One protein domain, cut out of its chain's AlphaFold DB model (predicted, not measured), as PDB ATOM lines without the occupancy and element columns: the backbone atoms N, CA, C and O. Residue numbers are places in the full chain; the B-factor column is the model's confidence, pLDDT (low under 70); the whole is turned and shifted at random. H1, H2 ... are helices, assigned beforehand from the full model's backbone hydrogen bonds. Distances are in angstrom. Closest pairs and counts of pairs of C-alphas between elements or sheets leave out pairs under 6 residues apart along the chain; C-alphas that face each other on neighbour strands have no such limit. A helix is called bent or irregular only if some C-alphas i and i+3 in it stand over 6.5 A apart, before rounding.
ATOM      1  N   ILE A   2     142.616 182.985  97.512       85.00
ATOM      2  CA  ILE A   2     142.388 184.447  97.562       85.00
ATOM      3  C   ILE A   2     142.912 185.099  98.859       85.00
ATOM      4  O   ILE A   2     143.674 186.054  98.795       85.00
ATOM      5  N   LEU A   3     142.585 184.550 100.037       84.69
ATOM      6  CA  LEU A   3     143.060 185.095 101.323       84.69
ATOM      7  C   LEU A   3     144.591 185.087 101.458       84.69
ATOM      8  O   LEU A   3     145.172 186.040 101.955       84.69
ATOM      9  N   VAL A   4     145.244 184.030 100.965       86.31
ATOM     10  CA  VAL A   4     146.711 183.912 100.953       86.31
ATOM     11  C   VAL A   4     147.336 184.966 100.037       86.31
ATOM     12  O   VAL A   4     148.344 185.564 100.394       86.31
ATOM     13  N   PHE A   5     146.719 185.233  98.884       87.44
ATOM     14  CA  PHE A   5     147.163 186.285  97.972       87.44
ATOM     15  C   PHE A   5     147.098 187.674  98.626       87.44
ATOM     16  O   PHE A   5     148.095 188.389  98.616       87.44
ATOM     17  N   PHE A   6     145.983 188.023  99.278       87.00
ATOM     18  CA  PHE A   6     145.873 189.284 100.029       87.00
ATOM     19  C   PHE A   6     146.863 189.371 101.197       87.00
ATOM     20  O   PHE A   6     147.410 190.440 101.460       87.00
ATOM     21  N   TYR A   7     147.132 188.247 101.862       88.31
ATOM     22  CA  TYR A   7     148.119 188.172 102.936       88.31
ATOM     23  C   TYR A   7     149.530 188.527 102.442       88.31
ATOM     24  O   TYR A   7     150.218 189.354 103.037       88.31
ATOM     25  N   LEU A   8     149.942 187.938 101.317       86.25
ATOM     26  CA  LEU A   8     151.237 188.212 100.692       86.25
ATOM     27  C   LEU A   8     151.314 189.638 100.130       86.25
ATOM     28  O   LEU A   8     152.352 190.280 100.259       86.25
ATOM     29  N   LEU A   9     150.219 190.157  99.565       87.12
ATOM     30  CA  LEU A   9     150.138 191.553  99.125       87.12
ATOM     31  C   LEU A   9     150.342 192.539 100.277       87.12
ATOM     32  O   LEU A   9     151.030 193.535 100.085       87.12
ATOM     33  N   GLY A  10     149.785 192.270 101.463       83.06
ATOM     34  CA  GLY A  10     150.008 193.118 102.638       83.06
ATOM     35  C   GLY A  10     151.477 193.140 103.072       83.06
ATOM     36  O   GLY A  10     152.024 194.213 103.308       83.06
ATOM     37  N   LEU A  11     152.151 191.981 103.071       80.25
ATOM     38  CA  LEU A  11     153.597 191.908 103.337       80.25
ATOM     39  C   LEU A  11     154.413 192.681 102.293       80.25
ATOM     40  O   LEU A  11     155.288 193.460 102.657       80.25
ATOM     41  N   LEU A  12     154.119 192.506 101.002       82.88
ATOM     42  CA  LEU A  12     154.801 193.241  99.932       82.88
ATOM     43  C   LEU A  12     154.563 194.749 100.043       82.88
ATOM     44  O   LEU A  12     155.500 195.529  99.899       82.88
ATOM     45  N   ARG A  13     153.330 195.169 100.343       82.25
ATOM     46  CA  ARG A  13     152.997 196.583 100.528       82.25
ATOM     47  C   ARG A  13     153.770 197.204 101.687       82.25
ATOM     48  O   ARG A  13     154.110 198.372 101.588       82.25
ATOM     49  N   TRP A  14     154.050 196.444 102.741       74.38
ATOM     50  CA  TRP A  14     154.887 196.902 103.845       74.38
ATOM     51  C   TRP A  14     156.357 197.068 103.433       74.38
ATOM     52  O   TRP A  14     156.942 198.113 103.678       74.38
ATOM     53  N   PHE A  15     156.952 196.070 102.771       74.06
ATOM     54  CA  PHE A  15     158.373 196.117 102.390       74.06
ATOM     55  C   PHE A  15     158.703 197.138 101.294       74.06
ATOM     56  O   PHE A  15     159.822 197.635 101.251       74.06
ATOM     57  N   PHE A  16     157.756 197.413 100.397       78.69
ATOM     58  CA  PHE A  16     157.947 198.297  99.240       78.69
ATOM     59  C   PHE A  16     157.085 199.564  99.305       78.69
ATOM     60  O   PHE A  16     156.933 200.272  98.311       78.69
ATOM     61  N   GLY A  17     156.433 199.805 100.440       74.69
ATOM     62  CA  GLY A  17     155.647 201.005 100.663       74.69
ATOM     63  C   GLY A  17     156.532 202.109 101.207       74.69
ATOM     64  O   GLY A  17     156.826 202.114 102.396       74.69
ATOM     65  N   ASP A  18     156.900 203.058 100.356       57.62
ATOM     66  CA  ASP A  18     157.454 204.325 100.822       57.62
ATOM     67  C   ASP A  18     156.349 205.069 101.612       57.62
ATOM     68  O   ASP A  18     155.200 205.141 101.166       57.62
ATOM     69  N   ASP A  19     156.682 205.562 102.809       60.44
ATOM     70  CA  ASP A  19     155.917 206.528 103.627       60.44
ATOM     71  C   ASP A  19     154.851 206.059 104.642       60.44
ATOM     72  O   ASP A  19     154.189 206.906 105.251       60.44
ATOM     73  N   THR A  20     154.677 204.771 104.955       60.28
ATOM     74  CA  THR A  20     153.773 204.415 106.075       60.28
ATOM     75  C   THR A  20     154.469 204.540 107.432       60.28
ATOM     76  O   THR A  20     155.065 203.580 107.908       60.28
ATOM     77  N   GLN A  21     154.356 205.702 108.086       61.00
ATOM     78  CA  GLN A  21     154.810 205.884 109.471       61.00
ATOM     79  C   GLN A  21     153.972 205.016 110.422       61.00
ATOM     80  O   GLN A  21     152.834 205.361 110.755       61.00
ATOM     81  N   SER A  22     154.537 203.900 110.882       59.50
ATOM     82  CA  SER A  22     153.907 202.951 111.815       59.50
ATOM     83  C   SER A  22     153.356 203.618 113.081       59.50
ATOM     84  O   SER A  22     152.299 203.223 113.574       59.50
ATOM     85  N   ALA A  23     154.019 204.679 113.556       55.97
ATOM     86  CA  ALA A  23     153.612 205.467 114.719       55.97
ATOM     87  C   ALA A  23     152.180 206.035 114.614       55.97
ATOM     88  O   ALA A  23     151.426 205.969 115.585       55.97
ATOM     89  N   SER A  24     151.761 206.489 113.427       61.00
ATOM     90  CA  SER A  24     150.433 207.097 113.210       61.00
ATOM     91  C   SER A  24     149.259 206.130 113.451       61.00
ATOM     92  O   SER A  24     148.180 206.526 113.899       61.00
ATOM     93  N   PHE A  25     149.469 204.830 113.216       62.50
ATOM     94  CA  PHE A  25     148.454 203.792 113.436       62.50
ATOM     95  C   PHE A  25     148.387 203.341 114.899       62.50
ATOM     96  O   PHE A  25     147.340 202.909 115.382       62.50
ATOM     97  N   VAL A  26     149.500 203.448 115.632       59.50
ATOM     98  CA  VAL A  26     149.541 203.079 117.052       59.50
ATOM     99  C   VAL A  26     148.758 204.083 117.899       59.50
ATOM    100  O   VAL A  26     148.068 203.663 118.836       59.50
ATOM    101  N   GLU A  27     148.824 205.368 117.547       61.19
ATOM    102  CA  GLU A  27     148.113 206.454 118.232       61.19
ATOM    103  C   GLU A  27     146.605 206.434 117.962       61.19
ATOM    104  O   GLU A  27     145.816 206.547 118.894       61.19
ATOM    105  N   THR A  28     146.195 206.210 116.710       68.06
ATOM    106  CA  THR A  28     144.770 206.170 116.327       68.06
ATOM    107  C   THR A  28     144.066 204.874 116.724       68.06
ATOM    108  O   THR A  28     142.849 204.787 116.622       68.06
ATOM    109  N   GLY A  29     144.813 203.841 117.137       72.88
ATOM    110  CA  GLY A  29     144.283 202.550 117.591       72.88
ATOM    111  C   GLY A  29     143.624 201.688 116.503       72.88
ATOM    112  O   GLY A  29     143.379 200.500 116.744       72.88
ATOM    113  N   VAL A  30     143.393 202.253 115.314       82.62
ATOM    114  CA  VAL A  30     142.858 201.585 114.126       82.62
ATOM    115  C   VAL A  30     143.993 201.009 113.305       82.62
ATOM    116  O   VAL A  30     144.942 201.702 112.944       82.62
ATOM    117  N   ILE A  31     143.864 199.734 112.947       82.19
ATOM    118  CA  ILE A  31     144.903 199.038 112.198       82.19
ATOM    119  C   ILE A  31     144.473 198.942 110.729       82.19
ATOM    120  O   ILE A  31     143.409 198.388 110.421       82.19
ATOM    121  N   PRO A  32     145.262 199.463 109.775       84.75
ATOM    122  CA  PRO A  32     144.996 199.253 108.360       84.75
ATOM    123  C   PRO A  32     144.987 197.764 108.000       84.75
ATOM    124  O   PRO A  32     145.743 196.959 108.535       84.75
ATOM    125  N   TRP A  33     144.150 197.354 107.049       83.88
ATOM    126  CA  TRP A  33     144.031 195.925 106.744       83.88
ATOM    127  C   TRP A  33     145.332 195.296 106.219       83.88
ATOM    128  O   TRP A  33     145.595 194.112 106.432       83.88
ATOM    129  N   PHE A  34     146.170 196.091 105.552       83.19
ATOM    130  CA  PHE A  34     147.431 195.633 104.977       83.19
ATOM    131  C   PHE A  34     148.534 195.424 106.027       83.19
ATOM    132  O   PHE A  34     149.529 194.778 105.710       83.19
ATOM    133  N   THR A  35     148.363 195.897 107.270       82.75
ATOM    134  CA  THR A  35     149.315 195.652 108.370       82.75
ATOM    135  C   THR A  35     149.022 194.363 109.145       82.75
ATOM    136  O   THR A  35     149.874 193.898 109.898       82.75
ATOM    137  N   TYR A  36     147.872 193.709 108.951       85.81
ATOM    138  CA  TYR A  36     147.582 192.443 109.648       85.81
ATOM    139  C   TYR A  36     148.542 191.304 109.326       85.81
ATOM    140  O   TYR A  36     148.888 190.555 110.244       85.81
ATOM    141  N   PRO A  37     149.005 191.144 108.070       86.81
ATOM    142  CA  PRO A  37     150.022 190.150 107.767       86.81
ATOM    143  C   PRO A  37     151.331 190.374 108.527       86.81
ATOM    144  O   PRO A  37     152.006 189.413 108.882       86.81
ATOM    145  N   LEU A  38     151.658 191.632 108.832       79.25
ATOM    146  CA  LEU A  38     152.822 191.988 109.637       79.25
ATOM    147  C   LEU A  38     152.626 191.594 111.108       79.25
ATOM    148  O   LEU A  38     153.505 190.979 111.702       79.25
ATOM    149  N   MET A  39     151.456 191.900 111.677       80.94
ATOM    150  CA  MET A  39     151.153 191.613 113.086       80.94
ATOM    151  C   MET A  39     151.007 190.116 113.378       80.94
ATOM    152  O   MET A  39     151.418 189.649 114.436       80.94
ATOM    153  N   LEU A  40     150.414 189.352 112.455       85.06
ATOM    154  CA  LEU A  40     150.214 187.905 112.615       85.06
ATOM    155  C   LEU A  40     151.406 187.075 112.111       85.06
ATOM    156  O   LEU A  40     151.519 185.897 112.460       85.06
ATOM    157  N   GLY A  41     152.273 187.669 111.288       83.50
ATOM    158  CA  GLY A  41     153.466 187.037 110.735       83.50
ATOM    159  C   GLY A  41     153.192 185.709 110.022       83.50
ATOM    160  O   GLY A  41     152.107 185.412 109.531       83.50
ATOM    161  N   ILE A  42     154.176 184.821 109.986       82.81
ATOM    162  CA  ILE A  42     154.004 183.513 109.334       82.81
ATOM    163  C   ILE A  42     152.894 182.649 109.948       82.81
ATOM    164  O   ILE A  42     152.310 181.820 109.251       82.81
ATOM    165  N   LEU A  43     152.577 182.842 111.233       87.12
ATOM    166  CA  LEU A  43     151.531 182.079 111.909       87.12
ATOM    167  C   LEU A  43     150.164 182.377 111.294       87.12
ATOM    168  O   LEU A  43     149.395 181.447 111.060       87.12
ATOM    169  N   GLY A  44     149.891 183.640 110.947       88.69
ATOM    170  CA  GLY A  44     148.677 184.017 110.221       88.69
ATOM    171  C   GLY A  44     148.584 183.344 108.854       88.69
ATOM    172  O   GLY A  44     147.547 182.770 108.517       88.69
ATOM    173  N   LEU A  45     149.682 183.338 108.092       88.50
ATOM    174  CA  LEU A  45     149.738 182.656 106.795       88.50
ATOM    175  C   LEU A  45     149.480 181.149 106.932       88.50
ATOM    176  O   LEU A  45     148.703 180.572 106.168       88.50
ATOM    177  N   LEU A  46     150.117 180.512 107.912       87.06
ATOM    178  CA  LEU A  46     149.946 179.093 108.204       87.06
ATOM    179  C   LEU A  46     148.513 178.769 108.620       87.06
ATOM    180  O   LEU A  46     147.909 177.860 108.059       87.06
ATOM    181  N   ALA A  47     147.924 179.537 109.533       90.38
ATOM    182  CA  ALA A  47     146.537 179.337 109.939       90.38
ATOM    183  C   ALA A  47     145.564 179.461 108.752       90.38
ATOM    184  O   ALA A  47     144.609 178.691 108.656       90.38
ATOM    185  N   LEU A  48     145.831 180.355 107.792       90.06
ATOM    186  CA  LEU A  48     145.044 180.444 106.556       90.06
ATOM    187  C   LEU A  48     145.181 179.198 105.670       90.06
ATOM    188  O   LEU A  48     144.216 178.804 105.012       90.06
ATOM    189  N   LEU A  49     146.348 178.553 105.639       88.69
ATOM    190  CA  LEU A  49     146.544 177.308 104.889       88.69
ATOM    191  C   LEU A  49     145.769 176.130 105.495       88.69
ATOM    192  O   LEU A  49     145.410 175.208 104.760       88.69
ATOM    193  N   THR A  50     145.431 176.182 106.788       87.75
ATOM    194  CA  THR A  50     144.594 175.175 107.464       87.75
ATOM    195  C   THR A  50     143.218 175.042 106.819       87.75
ATOM    196  O   THR A  50     142.671 173.941 106.759       87.75
ATOM    197  N   ILE A  51     142.698 176.122 106.225       85.50
ATOM    198  CA  ILE A  51     141.422 176.143 105.493       85.50
ATOM    199  C   ILE A  51     141.415 175.108 104.354       85.50
ATOM    200  O   ILE A  51     140.386 174.504 104.067       85.50
ATOM    201  N   ARG A  52     142.560 174.816 103.722       84.06
ATOM    202  CA  ARG A  52     142.633 173.800 102.654       84.06
ATOM    203  C   ARG A  52     142.311 172.386 103.150       84.06
ATOM    204  O   ARG A  52     141.922 171.537 102.355       84.06
ATOM    205  N   TYR A  53     142.459 172.151 104.447       83.38
ATOM    206  CA  TYR A  53     142.226 170.868 105.097       83.38
ATOM    207  C   TYR A  53     140.890 170.832 105.853       83.38
ATOM    208  O   TYR A  53     140.647 169.886 106.593       83.38
ATOM    209  N   LEU A  54     140.005 171.826 105.661       75.31
ATOM    210  CA  LEU A  54     138.703 171.918 106.341       75.31
ATOM    211  C   LEU A  54     137.881 170.628 106.238       75.31
ATOM    212  O   LEU A  54     137.299 170.224 107.234       75.31
ATOM    213  N   GLY A  55     137.877 169.951 105.084       74.69
ATOM    214  CA  GLY A  55     137.140 168.693 104.890       74.69
ATOM    215  C   GLY A  55     137.541 167.576 105.863       74.69
ATOM    216  O   GLY A  55     136.677 166.853 106.348       74.69
ATOM    217  N   ASP A  56     138.824 167.497 106.219       69.69
ATOM    218  CA  ASP A  56     139.352 166.513 107.177       69.69
ATOM    219  C   ASP A  56     139.118 166.929 108.640       69.69
ATOM    220  O   ASP A  56     139.290 166.127 109.557       69.69
ATOM    221  N   ILE A  57     138.809 168.208 108.869       68.12
ATOM    222  CA  ILE A  57     138.883 168.879 110.174       68.12
ATOM    223  C   ILE A  57     137.494 169.269 110.705       68.12
ATOM    224  O   ILE A  57     137.297 169.313 111.916       68.12
ATOM    225  N   LEU A  58     136.518 169.483 109.818       67.19
ATOM    226  CA  LEU A  58     135.118 169.806 110.120       67.19
ATOM    227  C   LEU A  58     134.410 168.862 111.112       67.19
ATOM    228  O   LEU A  58     133.582 169.371 111.866       67.19
ATOM    229  N   PRO A  59     134.700 167.542 111.190       72.12
ATOM    230  CA  PRO A  59     134.087 166.705 112.220       72.12
ATOM    231  C   PRO A  59     134.566 167.034 113.647       72.12
ATOM    232  O   PRO A  59     133.949 166.587 114.611       72.12
ATOM    233  N   ASN A  60     135.645 167.810 113.809       75.31
ATOM    234  CA  ASN A  60     136.150 168.238 115.110       75.31
ATOM    235  C   ASN A  60     135.589 169.619 115.491       75.31
ATOM    236  O   ASN A  60     136.072 170.660 115.031       75.31
ATOM    237  N   SER A  61     134.598 169.623 116.383       74.06
ATOM    238  CA  SER A  61     133.915 170.829 116.870       74.06
ATOM    239  C   SER A  61     134.860 171.875 117.477       74.06
ATOM    240  O   SER A  61     134.603 173.073 117.350       74.06
ATOM    241  N   ALA A  62     135.986 171.459 118.066       82.06
ATOM    242  CA  ALA A  62     136.957 172.379 118.653       82.06
ATOM    243  C   ALA A  62     137.669 173.223 117.586       82.06
ATOM    244  O   ALA A  62     137.831 174.428 117.756       82.06
ATOM    245  N   VAL A  63     138.060 172.627 116.456       81.44
ATOM    246  CA  VAL A  63     138.787 173.362 115.407       81.44
ATOM    247  C   VAL A  63     137.867 174.326 114.659       81.44
ATOM    248  O   VAL A  63     138.284 175.424 114.293       81.44
ATOM    249  N   VAL A  64     136.594 173.954 114.500       83.00
ATOM    250  CA  VAL A  64     135.556 174.846 113.966       83.00
ATOM    251  C   VAL A  64     135.380 176.074 114.866       83.00
ATOM    252  O   VAL A  64     135.335 177.195 114.362       83.00
ATOM    253  N   LEU A  65     135.368 175.891 116.190       87.06
ATOM    254  CA  LEU A  65     135.288 176.999 117.147       87.06
ATOM    255  C   LEU A  65     136.492 177.948 117.039       87.06
ATOM    256  O   LEU A  65     136.306 179.167 117.011       87.06
ATOM    257  N   LEU A  66     137.715 177.418 116.913       88.44
ATOM    258  CA  LEU A  66     138.923 178.234 116.709       88.44
ATOM    259  C   LEU A  66     138.839 179.056 115.410       88.44
ATOM    260  O   LEU A  66     139.162 180.244 115.402       88.44
ATOM    261  N   LEU A  67     138.369 178.438 114.322       86.62
ATOM    262  CA  LEU A  67     138.215 179.094 113.019       86.62
ATOM    263  C   LEU A  67     137.167 180.210 113.033       86.62
ATOM    264  O   LEU A  67     137.371 181.214 112.360       86.62
ATOM    265  N   ILE A  68     136.076 180.060 113.790       89.62
ATOM    266  CA  ILE A  68     135.032 181.090 113.941       89.62
ATOM    267  C   ILE A  68     135.481 182.209 114.895       89.62
ATOM    268  O   ILE A  68     135.118 183.369 114.701       89.62
ATOM    269  N   SER A  69     136.316 181.893 115.887       92.56
ATOM    270  CA  SER A  69     136.804 182.874 116.867       92.56
ATOM    271  C   SER A  69     137.651 183.973 116.216       92.56
ATOM    272  O   SER A  69     137.516 185.143 116.565       92.56
ATOM    273  N   ILE A  70     138.482 183.636 115.223       92.19
ATOM    274  CA  ILE A  70     139.334 184.606 114.510       92.19
ATOM    275  C   ILE A  70     138.522 185.742 113.847       92.19
ATOM    276  O   ILE A  70     138.756 186.903 114.191       92.19
ATOM    277  N   PRO A  71     137.568 185.472 112.929       92.31
ATOM    278  CA  PRO A  71     136.753 186.521 112.323       92.31
ATOM    279  C   PRO A  71     135.839 187.206 113.344       92.31
ATOM    280  O   PRO A  71     135.557 188.389 113.187       92.31
ATOM    281  N   PHE A  72     135.417 186.515 114.409       94.75
ATOM    282  CA  PHE A  72     134.665 187.140 115.495       94.75
ATOM    283  C   PHE A  72     135.474 188.250 116.185       94.75
ATOM    284  O   PHE A  72     135.033 189.397 116.196       94.75
ATOM    285  N   PHE A  73     136.678 187.955 116.691       94.19
ATOM    286  CA  PHE A  73     137.524 188.965 117.349       94.19
ATOM    287  C   PHE A  73     137.936 190.090 116.400       94.19
ATOM    288  O   PHE A  73     138.050 191.244 116.810       94.19
ATOM    289  N   PHE A  74     138.107 189.764 115.121       91.94
ATOM    290  CA  PHE A  74     138.361 190.744 114.081       91.94
ATOM    291  C   PHE A  74     137.205 191.745 113.921       91.94
ATOM    292  O   PHE A  74     137.414 192.958 113.963       91.94
ATOM    293  N   LEU A  75     135.976 191.239 113.779       94.06
ATOM    294  CA  LEU A  75     134.771 192.064 113.664       94.06
ATOM    295  C   LEU A  75     134.532 192.877 114.935       94.06
ATOM    296  O   LEU A  75     134.229 194.062 114.847       94.06
ATOM    297  N   VAL A  76     134.721 192.274 116.109       94.44
ATOM    298  CA  VAL A  76     134.614 192.972 117.398       94.44
ATOM    299  C   VAL A  76     135.615 194.126 117.474       94.44
ATOM    300  O   VAL A  76     135.217 195.244 117.785       94.44
ATOM    301  N   GLY A  77     136.885 193.902 117.123       91.31
ATOM    302  CA  GLY A  77     137.906 194.956 117.122       91.31
ATOM    303  C   GLY A  77     137.582 196.115 116.177       91.31
ATOM    304  O   GLY A  77     137.744 197.281 116.552       91.31
ATOM    305  N   ARG A  78     137.066 195.804 114.980       92.12
ATOM    306  CA  ARG A  78     136.608 196.807 114.008       92.12
ATOM    307  C   ARG A  78     135.406 197.600 114.510       92.12
ATOM    308  O   ARG A  78     135.415 198.822 114.402       92.12
ATOM    309  N   THR A  79     134.412 196.929 115.087       93.19
ATOM    310  CA  THR A  79     133.228 197.583 115.656       93.19
ATOM    311  C   THR A  79     133.609 198.499 116.813       93.19
ATOM    312  O   THR A  79     133.175 199.644 116.830       93.19
ATOM    313  N   ILE A  80     134.462 198.040 117.734       91.88
ATOM    314  CA  ILE A  80     134.941 198.854 118.861       91.88
ATOM    315  C   ILE A  80     135.646 200.111 118.350       91.88
ATOM    316  O   ILE A  80     135.303 201.212 118.756       91.88
ATOM    317  N   SER A  81     136.565 199.969 117.395       90.31
ATOM    318  CA  SER A  81     137.291 201.130 116.864       90.31
ATOM    319  C   SER A  81     136.384 202.093 116.099       90.31
ATOM    320  O   SER A  81     136.584 203.302 116.143       90.31
ATOM    321  N   TYR A  82     135.365 201.577 115.409       90.44
ATOM    322  CA  TYR A  82     134.349 202.414 114.775       90.44
ATOM    323  C   TYR A  82     133.529 203.195 115.811       90.44
ATOM    324  O   TYR A  82     133.268 204.380 115.599       90.44
ATOM    325  N   VAL A  83     133.163 202.559 116.930       91.38
ATOM    326  CA  VAL A  83     132.463 203.203 118.052       91.38
ATOM    327  C   VAL A  83     133.327 204.288 118.699       91.38
ATOM    328  O   VAL A  83     132.835 205.404 118.871       91.38
ATOM    329  N   ASP A  84     134.605 203.998 118.958       86.88
ATOM    330  CA  ASP A  84     135.566 204.949 119.535       86.88
ATOM    331  C   ASP A  84     135.770 206.183 118.653       86.88
ATOM    332  O   ASP A  84     135.869 207.297 119.165       86.88
ATOM    333  N   LEU A  85     135.776 206.006 117.328       86.31
ATOM    334  CA  LEU A  85     135.951 207.109 116.382       86.31
ATOM    335  C   LEU A  85     134.701 207.978 116.183       86.31
ATOM    336  O   LEU A  85     134.847 209.158 115.873       86.31
ATOM    337  N   HIS A  86     133.491 207.421 116.302       90.00
ATOM    338  CA  HIS A  86     132.264 208.115 115.872       90.00
ATOM    339  C   HIS A  86     131.266 208.418 116.992       90.00
ATOM    340  O   HIS A  86     130.395 209.262 116.794       90.00
ATOM    341  N   PHE A  87     131.344 207.735 118.136       90.12
ATOM    342  CA  PHE A  87     130.312 207.822 119.172       90.12
ATOM    343  C   PHE A  87     130.882 208.136 120.552       90.12
ATOM    344  O   PHE A  87     130.569 209.183 121.115       90.12
ATOM    345  N   ILE A  88     131.676 207.227 121.120       86.88
ATOM    346  CA  ILE A  88     132.198 207.358 122.483       86.88
ATOM    347  C   ILE A  88     133.528 206.633 122.609       86.88
ATOM    348  O   ILE A  88     133.649 205.491 122.186       86.88
ATOM    349  N   LEU A  89     134.500 207.286 123.241       81.69
ATOM    350  CA  LEU A  89     135.797 206.695 123.534       81.69
ATOM    351  C   LEU A  89     135.638 205.616 124.617       81.69
ATOM    352  O   LEU A  89     135.539 205.931 125.803       81.69
ATOM    353  N   THR A  90     135.606 204.344 124.222       80.69
ATOM    354  CA  THR A  90     135.548 203.209 125.160       80.69
ATOM    355  C   THR A  90     136.909 202.903 125.785       80.69
ATOM    356  O   THR A  90     136.981 202.219 126.806       80.69
ATOM    357  N   GLY A  91     138.000 203.387 125.179       75.44
ATOM    358  CA  GLY A  91     139.371 203.122 125.626       75.44
ATOM    359  C   GLY A  91     139.884 201.733 125.229       75.44
ATOM    360  O   GLY A  91     140.999 201.342 125.603       75.44
ATOM    361  N   PHE A  92     139.095 200.981 124.458       81.62
ATOM    362  CA  PHE A  92     139.497 199.734 123.825       81.62
ATOM    363  C   PHE A  92     139.677 199.961 122.332       81.62
ATOM    364  O   PHE A  92     138.889 200.628 121.688       81.62
ATOM    365  N   TRP A  93     140.713 199.356 121.762       86.56
ATOM    366  CA  TRP A  93     141.069 199.555 120.360       86.56
ATOM    367  C   TRP A  93     141.291 198.219 119.666       86.56
ATOM    368  O   TRP A  93     141.681 197.235 120.310       86.56
ATOM    369  N   GLU A  94     141.115 198.198 118.344       89.25
ATOM    370  CA  GLU A  94     141.318 197.022 117.487       89.25
ATOM    371  C   GLU A  94     142.658 196.328 117.764       89.25
ATOM    372  O   GLU A  94     142.716 195.099 117.832       89.25
ATOM    373  N   LYS A  95     143.722 197.100 118.026       84.50
ATOM    374  CA  LYS A  95     145.055 196.566 118.346       84.50
ATOM    375  C   LYS A  95     145.098 195.578 119.506       84.50
ATOM    376  O   LYS A  95     145.911 194.659 119.480       84.50
ATOM    377  N   ARG A  96     144.205 195.699 120.492       84.50
ATOM    378  CA  ARG A  96     144.139 194.757 121.623       84.50
ATOM    379  C   ARG A  96     143.549 193.406 121.215       84.50
ATOM    380  O   ARG A  96     143.915 192.386 121.791       84.50
ATOM    381  N   MET A  97     142.694 193.376 120.189       89.81
ATOM    382  CA  MET A  97     142.076 192.134 119.712       89.81
ATOM    383  C   MET A  97     143.075 191.205 119.018       89.81
ATOM    384  O   MET A  97     142.874 189.990 119.002       89.81
ATOM    385  N   PHE A  98     144.196 191.745 118.524       86.75
ATOM    386  CA  PHE A  98     145.254 190.951 117.900       86.75
ATOM    387  C   PHE A  98     145.893 189.944 118.849       86.75
ATOM    388  O   PHE A  98     146.232 188.856 118.397       86.75
ATOM    389  N   LEU A  99     145.991 190.245 120.149       85.75
ATOM    390  CA  LEU A  99     146.515 189.293 121.129       85.75
ATOM    391  C   LEU A  99     145.633 188.036 121.207       85.75
ATOM    392  O   LEU A  99     146.145 186.920 121.168       85.75
ATOM    393  N   TYR A 100     144.308 188.203 121.217       89.88
ATOM    394  CA  TYR A 100     143.372 187.075 121.204       89.88
ATOM    395  C   TYR A 100     143.410 186.328 119.870       89.88
ATOM    396  O   TYR A 100     143.522 185.104 119.859       89.88
ATOM    397  N   ILE A 101     143.391 187.049 118.741       91.88
ATOM    398  CA  ILE A 101     143.497 186.446 117.401       91.88
ATOM    399  C   ILE A 101     144.773 185.600 117.297       91.88
ATOM    400  O   ILE A 101     144.728 184.477 116.793       91.88
ATOM    401  N   PHE A 102     145.895 186.106 117.810       88.75
ATOM    402  CA  PHE A 102     147.187 185.435 117.766       88.75
ATOM    403  C   PHE A 102     147.183 184.095 118.511       88.75
ATOM    404  O   PHE A 102     147.759 183.127 118.010       88.75
ATOM    405  N   VAL A 103     146.484 183.992 119.650       90.31
ATOM    406  CA  VAL A 103     146.322 182.724 120.386       90.31
ATOM    407  C   VAL A 103     145.649 181.669 119.505       90.31
ATOM    408  O   VAL A 103     146.177 180.568 119.346       90.31
ATOM    409  N   PHE A 104     144.526 182.004 118.865       92.00
ATOM    410  CA  PHE A 104     143.797 181.059 118.007       92.00
ATOM    411  C   PHE A 104     144.589 180.682 116.753       92.00
ATOM    412  O   PHE A 104     144.666 179.511 116.378       92.00
ATOM    413  N   VAL A 105     145.228 181.671 116.126       91.31
ATOM    414  CA  VAL A 105     146.094 181.483 114.957       91.31
ATOM    415  C   VAL A 105     147.267 180.553 115.285       91.31
ATOM    416  O   VAL A 105     147.569 179.656 114.498       91.31
ATOM    417  N   SER A 106     147.875 180.692 116.466       89.62
ATOM    418  CA  SER A 106     149.000 179.857 116.910       89.62
ATOM    419  C   SER A 106     148.628 178.381 117.062       89.62
ATOM    420  O   SER A 106     149.450 177.514 116.780       89.62
ATOM    421  N   VAL A 107     147.385 178.078 117.452       90.12
ATOM    422  CA  VAL A 107     146.889 176.693 117.561       90.12
ATOM    423  C   VAL A 107     146.601 176.082 116.184       90.12
ATOM    424  O   VAL A 107     146.792 174.883 115.986       90.12
ATOM    425  N   LEU A 108     146.162 176.889 115.214       90.00
ATOM    426  CA  LEU A 108     145.844 176.417 113.860       90.00
ATOM    427  C   LEU A 108     147.076 176.276 112.960       90.00
ATOM    428  O   LEU A 108     147.090 175.412 112.080       90.00
ATOM    429  N   ALA A 109     148.095 177.108 113.166       89.44
ATOM    430  CA  ALA A 109     149.296 177.178 112.336       89.44
ATOM    431  C   ALA A 109     150.081 175.851 112.166       89.44
ATOM    432  O   ALA A 109     150.641 175.638 111.089       89.44
ATOM    433  N   PRO A 110     150.131 174.918 113.140       88.81
ATOM    434  CA  PRO A 110     150.840 173.646 112.975       88.81
ATOM    435  C   PRO A 110     150.150 172.644 112.037       88.81
ATOM    436  O   PRO A 110     150.808 171.754 111.497       88.81
ATOM    437  N   ILE A 111     148.835 172.750 111.827       87.31
ATOM    438  CA  ILE A 111     148.050 171.726 111.111       87.31
ATOM    439  C   ILE A 111     148.532 171.509 109.660       87.31
ATOM    440  O   ILE A 111     148.750 170.354 109.276       87.31
ATOM    441  N   PRO A 112     148.768 172.558 108.847       85.81
ATOM    442  CA  PRO A 112     149.283 172.402 107.489       85.81
ATOM    443  C   PRO A 112     150.672 171.774 107.461       85.81
ATOM    444  O   PRO A 112     150.966 171.000 106.554       85.81
ATOM    445  N   LEU A 113     151.512 172.066 108.460       81.94
ATOM    446  CA  LEU A 113     152.854 171.495 108.565       81.94
ATOM    447  C   LEU A 113     152.787 169.989 108.794       81.94
ATOM    448  O   LEU A 113     153.432 169.223 108.078       81.94
ATOM    449  N   VAL A 114     151.947 169.556 109.736       84.44
ATOM    450  CA  VAL A 114     151.734 168.132 110.018       84.44
ATOM    451  C   VAL A 114     151.187 167.414 108.783       84.44
ATOM    452  O   VAL A 114     151.702 166.360 108.405       84.44
ATOM    453  N   LYS A 115     150.191 167.994 108.103       84.69
ATOM    454  CA  LYS A 115     149.611 167.413 106.881       84.69
ATOM    455  C   LYS A 115     150.620 167.352 105.728       84.69
ATOM    456  O   LYS A 115     150.648 166.362 105.000       84.69
ATOM    457  N   LEU A 116     151.489 168.354 105.586       79.81
ATOM    458  CA  LEU A 116     152.549 168.381 104.572       79.81
ATOM    459  C   LEU A 116     153.624 167.315 104.836       79.81
ATOM    460  O   LEU A 116     154.063 166.644 103.898       79.81
ATOM    461  N   ILE A 117     153.996 167.102 106.102       80.44
ATOM    462  CA  ILE A 117     154.893 166.010 106.521       80.44
ATOM    463  C   ILE A 117     154.273 164.646 106.205       80.44
ATOM    464  O   ILE A 117     154.945 163.771 105.655       80.44
ATOM    465  N   GLN A 118     152.990 164.464 106.527       81.75
ATOM    466  CA  GLN A 118     152.271 163.213 106.281       81.75
ATOM    467  C   GLN A 118     152.151 162.899 104.782       81.75
ATOM    468  O   GLN A 118     152.356 161.752 104.387       81.75
ATOM    469  N   ALA A 119     151.882 163.906 103.946       78.00
ATOM    470  CA  ALA A 119     151.721 163.738 102.501       78.00
ATOM    471  C   ALA A 119     153.028 163.364 101.774       78.00
ATOM    472  O   ALA A 119     152.997 162.628 100.791       78.00
ATOM    473  N   ASN A 120     154.186 163.825 102.261       71.69
ATOM    474  CA  ASN A 120     155.488 163.635 101.602       71.69
ATOM    475  C   ASN A 120     156.362 162.528 102.216       71.69
ATOM    476  O   ASN A 120     157.578 162.498 102.015       71.69
ATOM    477  N   ARG A 121     155.755 161.568 102.924       67.06
ATOM    478  CA  ARG A 121     156.462 160.496 103.653       67.06
ATOM    479  C   ARG A 121     157.396 159.634 102.780       67.06
ATOM    480  O   ARG A 121     158.315 159.015 103.313       67.06
ATOM    481  N   SER A 122     157.199 159.616 101.457       65.81
ATOM    482  CA  SER A 122     158.012 158.870 100.482       65.81
ATOM    483  C   SER A 122     159.287 159.593 100.010       65.81
ATOM    484  O   SER A 122     160.165 158.943  99.447       65.81
ATOM    485  N   ARG A 123     159.446 160.905 100.254       71.88
ATOM    486  CA  ARG A 123     160.601 161.713  99.796       71.88
ATOM    487  C   ARG A 123     161.308 162.428 100.955       71.88
ATOM    488  O   ARG A 123     161.408 163.652 100.975       71.88
ATOM    489  N   LYS A 124     161.842 161.643 101.901       74.00
ATOM    490  CA  LYS A 124     162.424 162.114 103.178       74.00
ATOM    491  C   LYS A 124     163.378 163.312 103.048       74.00
ATOM    492  O   LYS A 124     163.267 164.247 103.829       74.00
ATOM    493  N   VAL A 125     164.277 163.320 102.059       76.94
ATOM    494  CA  VAL A 125     165.269 164.403 101.887       76.94
ATOM    495  C   VAL A 125     164.609 165.729 101.489       76.94
ATOM    496  O   VAL A 125     164.879 166.753 102.107       76.94
ATOM    497  N   PHE A 126     163.685 165.713 100.522       73.25
ATOM    498  CA  PHE A 126     162.956 166.918 100.106       73.25
ATOM    499  C   PHE A 126     162.068 167.468 101.226       73.25
ATOM    500  O   PHE A 126     161.949 168.682 101.371       73.25
ATOM    501  N   THR A 127     161.478 166.594 102.043       74.25
ATOM    502  CA  THR A 127     160.687 167.008 103.209       74.25
ATOM    503  C   THR A 127     161.551 167.692 104.264       74.25
ATOM    504  O   THR A 127     161.145 168.725 104.784       74.25
ATOM    505  N   ILE A 128     162.746 167.160 104.552       78.94
ATOM    506  CA  ILE A 128     163.675 167.735 105.538       78.94
ATOM    507  C   ILE A 128     164.200 169.094 105.069       78.94
ATOM    508  O   ILE A 128     164.146 170.060 105.828       78.94
ATOM    509  N   VAL A 129     164.649 169.198 103.814       80.75
ATOM    510  CA  VAL A 129     165.124 170.471 103.244       80.75
ATOM    511  C   VAL A 129     163.992 171.498 103.212       80.75
ATOM    512  O   VAL A 129     164.180 172.631 103.651       80.75
ATOM    513  N   GLY A 130     162.795 171.091 102.779       79.81
ATOM    514  CA  GLY A 130     161.609 171.945 102.783       79.81
ATOM    515  C   GLY A 130     161.252 172.454 104.180       79.81
ATOM    516  O   GLY A 130     161.037 173.649 104.346       79.81
ATOM    517  N   LEU A 131     161.261 171.585 105.198       77.38
ATOM    518  CA  LEU A 131     161.045 171.971 106.599       77.38
ATOM    519  C   LEU A 131     162.113 172.923 107.118       77.38
ATOM    520  O   LEU A 131     161.771 173.890 107.782       77.38
ATOM    521  N   SER A 132     163.385 172.679 106.808       80.00
ATOM    522  CA  SER A 132     164.483 173.537 107.254       80.00
ATOM    523  C   SER A 132     164.366 174.946 106.673       80.00
ATOM    524  O   SER A 132     164.493 175.929 107.404       80.00
ATOM    525  N   VAL A 133     164.073 175.059 105.372       80.50
ATOM    526  CA  VAL A 133     163.814 176.351 104.713       80.50
ATOM    527  C   VAL A 133     162.588 177.023 105.325       80.50
ATOM    528  O   VAL A 133     162.599 178.222 105.584       80.50
ATOM    529  N   PHE A 134     161.545 176.249 105.617       72.69
ATOM    530  CA  PHE A 134     160.308 176.769 106.182       72.69
ATOM    531  C   PHE A 134     160.468 177.260 107.629       72.69
ATOM    532  O   PHE A 134     159.986 178.336 107.965       72.69
ATOM    533  N   ILE A 135     161.195 176.526 108.473       78.88
ATOM    534  CA  ILE A 135     161.555 176.953 109.835       78.88
ATOM    535  C   ILE A 135     162.432 178.206 109.776       78.88
ATOM    536  O   ILE A 135     162.208 179.142 110.537       78.88
ATOM    537  N   SER A 136     163.371 178.273 108.831       79.88
ATOM    538  CA  SER A 136     164.199 179.468 108.626       79.88
ATOM    539  C   SER A 136     163.347 180.677 108.226       79.88
ATOM    540  O   SER A 136     163.525 181.757 108.778       79.88
ATOM    541  N   LEU A 137     162.362 180.494 107.338       72.12
ATOM    542  CA  LEU A 137     161.383 181.529 106.992       72.12
ATOM    543  C   LEU A 137     160.532 181.943 108.194       72.12
ATOM    544  O   LEU A 137     160.262 183.130 108.344       72.12
ATOM    545  N   ILE A 138     160.145 181.007 109.068       74.12
ATOM    546  CA  ILE A 138     159.431 181.332 110.309       74.12
ATOM    547  C   ILE A 138     160.292 182.239 111.192       74.12
ATOM    548  O   ILE A 138     159.825 183.302 111.596       74.12
ATOM    549  N   VAL A 139     161.550 181.864 111.435       75.88
ATOM    550  CA  VAL A 139     162.484 182.643 112.265       75.88
ATOM    551  C   VAL A 139     162.723 184.035 111.672       75.88
ATOM    552  O   VAL A 139     162.605 185.029 112.383       75.88
ATOM    553  N   VAL A 140     162.975 184.126 110.362       73.12
ATOM    554  CA  VAL A 140     163.178 185.407 109.665       73.12
ATOM    555  C   VAL A 140     161.897 186.246 109.642       73.12
ATOM    556  O   VAL A 140     161.958 187.458 109.792       73.12
ATOM    557  N   SER A 141     160.719 185.638 109.509       68.44
ATOM    558  CA  SER A 141     159.450 186.374 109.560       68.44
ATOM    559  C   SER A 141     159.103 186.870 110.966       68.44
ATOM    560  O   SER A 141     158.503 187.924 111.097       68.44
ATOM    561  N   GLY A 142     159.511 186.163 112.027       67.31
ATOM    562  CA  GLY A 142     159.366 186.647 113.403       67.31
ATOM    563  C   GLY A 142     160.217 187.890 113.681       67.31
ATOM    564  O   GLY A 142     159.907 188.669 114.580       67.31
ATOM    565  N   PHE A 143     161.257 188.120 112.873       71.88
ATOM    566  CA  PHE A 143     162.060 189.333 112.938       71.88
ATOM    567  C   PHE A 143     161.277 190.580 112.510       71.88
ATOM    568  O   PHE A 143     161.577 191.652 113.016       71.88
ATOM    569  N   SER A 144     160.267 190.487 111.633       66.31
ATOM    570  CA  SER A 144     159.535 191.683 111.185       66.31
ATOM    571  C   SER A 144     158.682 192.300 112.295       66.31
ATOM    572  O   SER A 144     158.640 193.520 112.420       66.31
ATOM    573  N   SER A 145     158.056 191.485 113.147       65.62
ATOM    574  CA  SER A 145     157.324 191.954 114.332       65.62
ATOM    575  C   SER A 145     158.268 192.548 115.380       65.62
ATOM    576  O   SER A 145     157.966 193.586 115.967       65.62
ATOM    577  N   LEU A 146     159.443 191.939 115.565       72.25
ATOM    578  CA  LEU A 146     160.528 192.492 116.384       72.25
ATOM    579  C   LEU A 146     161.050 193.825 115.829       72.25
ATOM    580  O   LEU A 146     161.266 194.761 116.593       72.25
ATOM    581  N   ALA A 147     161.211 193.932 114.511       71.56
ATOM    582  CA  ALA A 147     161.661 195.142 113.833       71.56
ATOM    583  C   ALA A 147     160.631 196.271 113.950       71.56
ATOM    584  O   ALA A 147     161.023 197.400 114.214       71.56
ATOM    585  N   LEU A 148     159.330 195.972 113.841       70.06
ATOM    586  CA  LEU A 148     158.262 196.952 114.069       70.06
ATOM    587  C   LEU A 148     158.279 197.470 115.512       70.06
ATOM    588  O   LEU A 148     158.179 198.671 115.744       70.06
ATOM    589  N   GLN A 149     158.448 196.573 116.487       74.06
ATOM    590  CA  GLN A 149     158.577 196.959 117.892       74.06
ATOM    591  C   GLN A 149     159.835 197.815 118.108       74.06
ATOM    592  O   GLN A 149     159.784 198.835 118.790       74.06
ATOM    593  N   SER A 150     160.956 197.435 117.492       77.31
ATOM    594  CA  SER A 150     162.206 198.197 117.535       77.31
ATOM    595  C   SER A 150     162.060 199.579 116.899       77.31
ATOM    596  O   SER A 150     162.564 200.546 117.458       77.31
ATOM    597  N   GLU A 151     161.384 199.695 115.757       76.50
ATOM    598  CA  GLU A 151     161.101 200.972 115.096       76.50
ATOM    599  C   GLU A 151     160.219 201.852 115.984       76.50
ATOM    600  O   GLU A 151     160.533 203.023 116.192       76.50
ATOM    601  N   PHE A 152     159.160 201.283 116.564       76.62
ATOM    602  CA  PHE A 152     158.279 201.992 117.485       76.62
ATOM    603  C   PHE A 152     159.070 202.603 118.647       76.62
ATOM    604  O   PHE A 152     158.991 203.813 118.880       76.62
ATOM    605  N   TRP A 153     159.884 201.798 119.336       72.88
ATOM    606  CA  TRP A 153     160.713 202.290 120.436       72.88
ATOM    607  C   TRP A 153     161.799 203.243 119.965       72.88
ATOM    608  O   TRP A 153     162.083 204.216 120.657       72.88
ATOM    609  N   PHE A 154     162.375 203.030 118.784       75.19
ATOM    610  CA  PHE A 154     163.339 203.951 118.194       75.19
ATOM    611  C   PHE A 154     162.716 205.328 117.944       75.19
ATOM    612  O   PHE A 154     163.300 206.327 118.341       75.19
ATOM    613  N   LEU A 155     161.518 205.412 117.364       72.31
ATOM    614  CA  LEU A 155     160.844 206.689 117.106       72.31
ATOM    615  C   LEU A 155     160.498 207.433 118.404       72.31
ATOM    616  O   LEU A 155     160.758 208.632 118.511       72.31
ATOM    617  N   HIS A 156     159.985 206.726 119.413       68.69
ATOM    618  CA  HIS A 156     159.586 207.340 120.686       68.69
ATOM    619  C   HIS A 156     160.787 207.687 121.584       68.69
ATOM    620  O   HIS A 156     160.766 208.705 122.281       68.69
ATOM    621  N   SER A 157     161.876 206.912 121.520       64.62
ATOM    622  CA  SER A 157     163.138 207.234 122.208       64.62
ATOM    623  C   SER A 157     163.948 208.313 121.488       64.62
ATOM    624  O   SER A 157     164.598 209.120 122.135       64.62
ATOM    625  N   ARG A 158     163.881 208.431 120.156       60.47
ATOM    626  CA  ARG A 158     164.623 209.470 119.415       60.47
ATOM    627  C   ARG A 158     164.135 210.887 119.725       60.47
ATOM    628  O   ARG A 158     164.920 211.828 119.649       60.47
ATOM    629  N   LEU A 159     162.870 211.036 120.121       58.62
ATOM    630  CA  LEU A 159     162.307 212.297 120.623       58.62
ATOM    631  C   LEU A 159     162.778 212.644 122.048       58.62
ATOM    632  O   LEU A 159     162.516 213.738 122.543       58.62
TER     633      LEU A 159
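AT A GLANCE: This is residues 2 to 159 of the 546 residues of an uncharacterized protein of Thaumarchaeota archaeon (UniProt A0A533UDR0). Picture a longish slab of helices in which two long helices, H4 and H7, run along opposite long sides, with H5 and the sharply kinked H3 between them. H5 folds back beside H4 as a helical hairpin, H1 packs on H3 at one face of the slab, short H2 sits by the last part of H7, and H6 carries the chain on from H5 toward the far end, where residues 121 to 126 stick out. The printed part has 158 residues with seven named helices, H1 to H7 in order along the chain, and no named strand; the class is all helix. It is only just compact, close to loose, with a radius of gyration of the C-alphas of 17.8 A, and its spans of 56 by 37 by 24 A make it only just elongated.

HOW THE PARTS SIT: Begin with H1, residues 2 to 15, and go to H3, residues 33 to 57, the hub, which touches four helices. H1 and H3 touch at a shallow tilt of 22 degrees, opposite ways, and their closest C-alphas, those of Gly 10 and Phe 34, are 4.3 A apart. H3 is irregular: C-alphas 39 and 42 are 9.4 A apart, against about 5 A in a regular helix, and there is a kink of 101 degrees near residue 40; its line is a rough one. Between H1 and H3 comes H2, residues 22 to 28, which touches residues 148 to 155 alone of H7, residues 124 to 158, at a steep tilt of 65 degrees; the closest C-alphas, of Ala 23 and Phe 152, are 6.4 A apart. Next look at H4, residues 61 to 86, with a kink of 25 degrees near residue 68, and H5, residues 94 to 108: this hairpin touches at a shallow tilt of 10 degrees, opposite ways, closest at the C-alphas of Gly 77 and Glu 94, 4.0 A. H3 touches H5 with residues 39 to 50 alone, closest at the C-alphas of Ala 47 and Leu 108, 4.9 A, at a shallow tilt of 34 degrees, only just short of steep. With residues 46 to 53 alone H3 touches H6, residues 110 to 119, at a steep tilt of 48 degrees; the closest C-alphas, of Thr 50 and Pro 112, are 5.4 A apart. H5 and H6 meet only through their link. Residues 38 to 42 alone of H3 touch residues 137 to 145 alone of H7 at a shallow tilt of 30 degrees, opposite ways, closest at the C-alphas of Ile 42 and Ile 138, 5.9 A. H4 and H7 are apart, as are H5 and H7. Of six touching pairs with a tilt, four are shallow, and the helix packing is only just mostly aligned. In H1, H2 and H6 every O i to N i+4 pair is within hydrogen-bond range; the counts are 21 of 22 in H4, 8 of 11 in H5, 29 of 31 in H7 and 10 of 21 in H3, where 17 of 22 O i to N i+3 pairs are within range.

IN THESE COORDINATES: Find C-alpha 2 at (142.388, 184.447, 97.562); from there H1 runs 20.4 A to Phe 15. H2 goes from Ser 22 to Thr 28, 10.7 A, and H3 from Trp 33 to Ile 57, 27.7 A. Find C-alpha 61 at (133.915, 170.829, 116.870), where H4 sets out on its 37.3 A to His 86. H5 runs 21.4 A from Glu 94 to Leu 108, and H6 14.4 A from Pro 110 to Ala 119. H7, the longest, covers 50.1 A from Lys 124 to C-alpha 158 at (164.623, 209.470, 119.415).

THE WHOLE: The two C-alphas farthest apart, those of Phe 87 and Ser 122, are 59.3 A from each other. The printed part has no cut, and no link is long. Residues 121 to 126, of which 124 to 126 belong to H7, stand free. The mean pLDDT of the printed part is 80.3; look for values under 70 at residues 18 to 28, 56 to 58, 121 to 122, 141 to 142, 144 to 145 and 156 to 159.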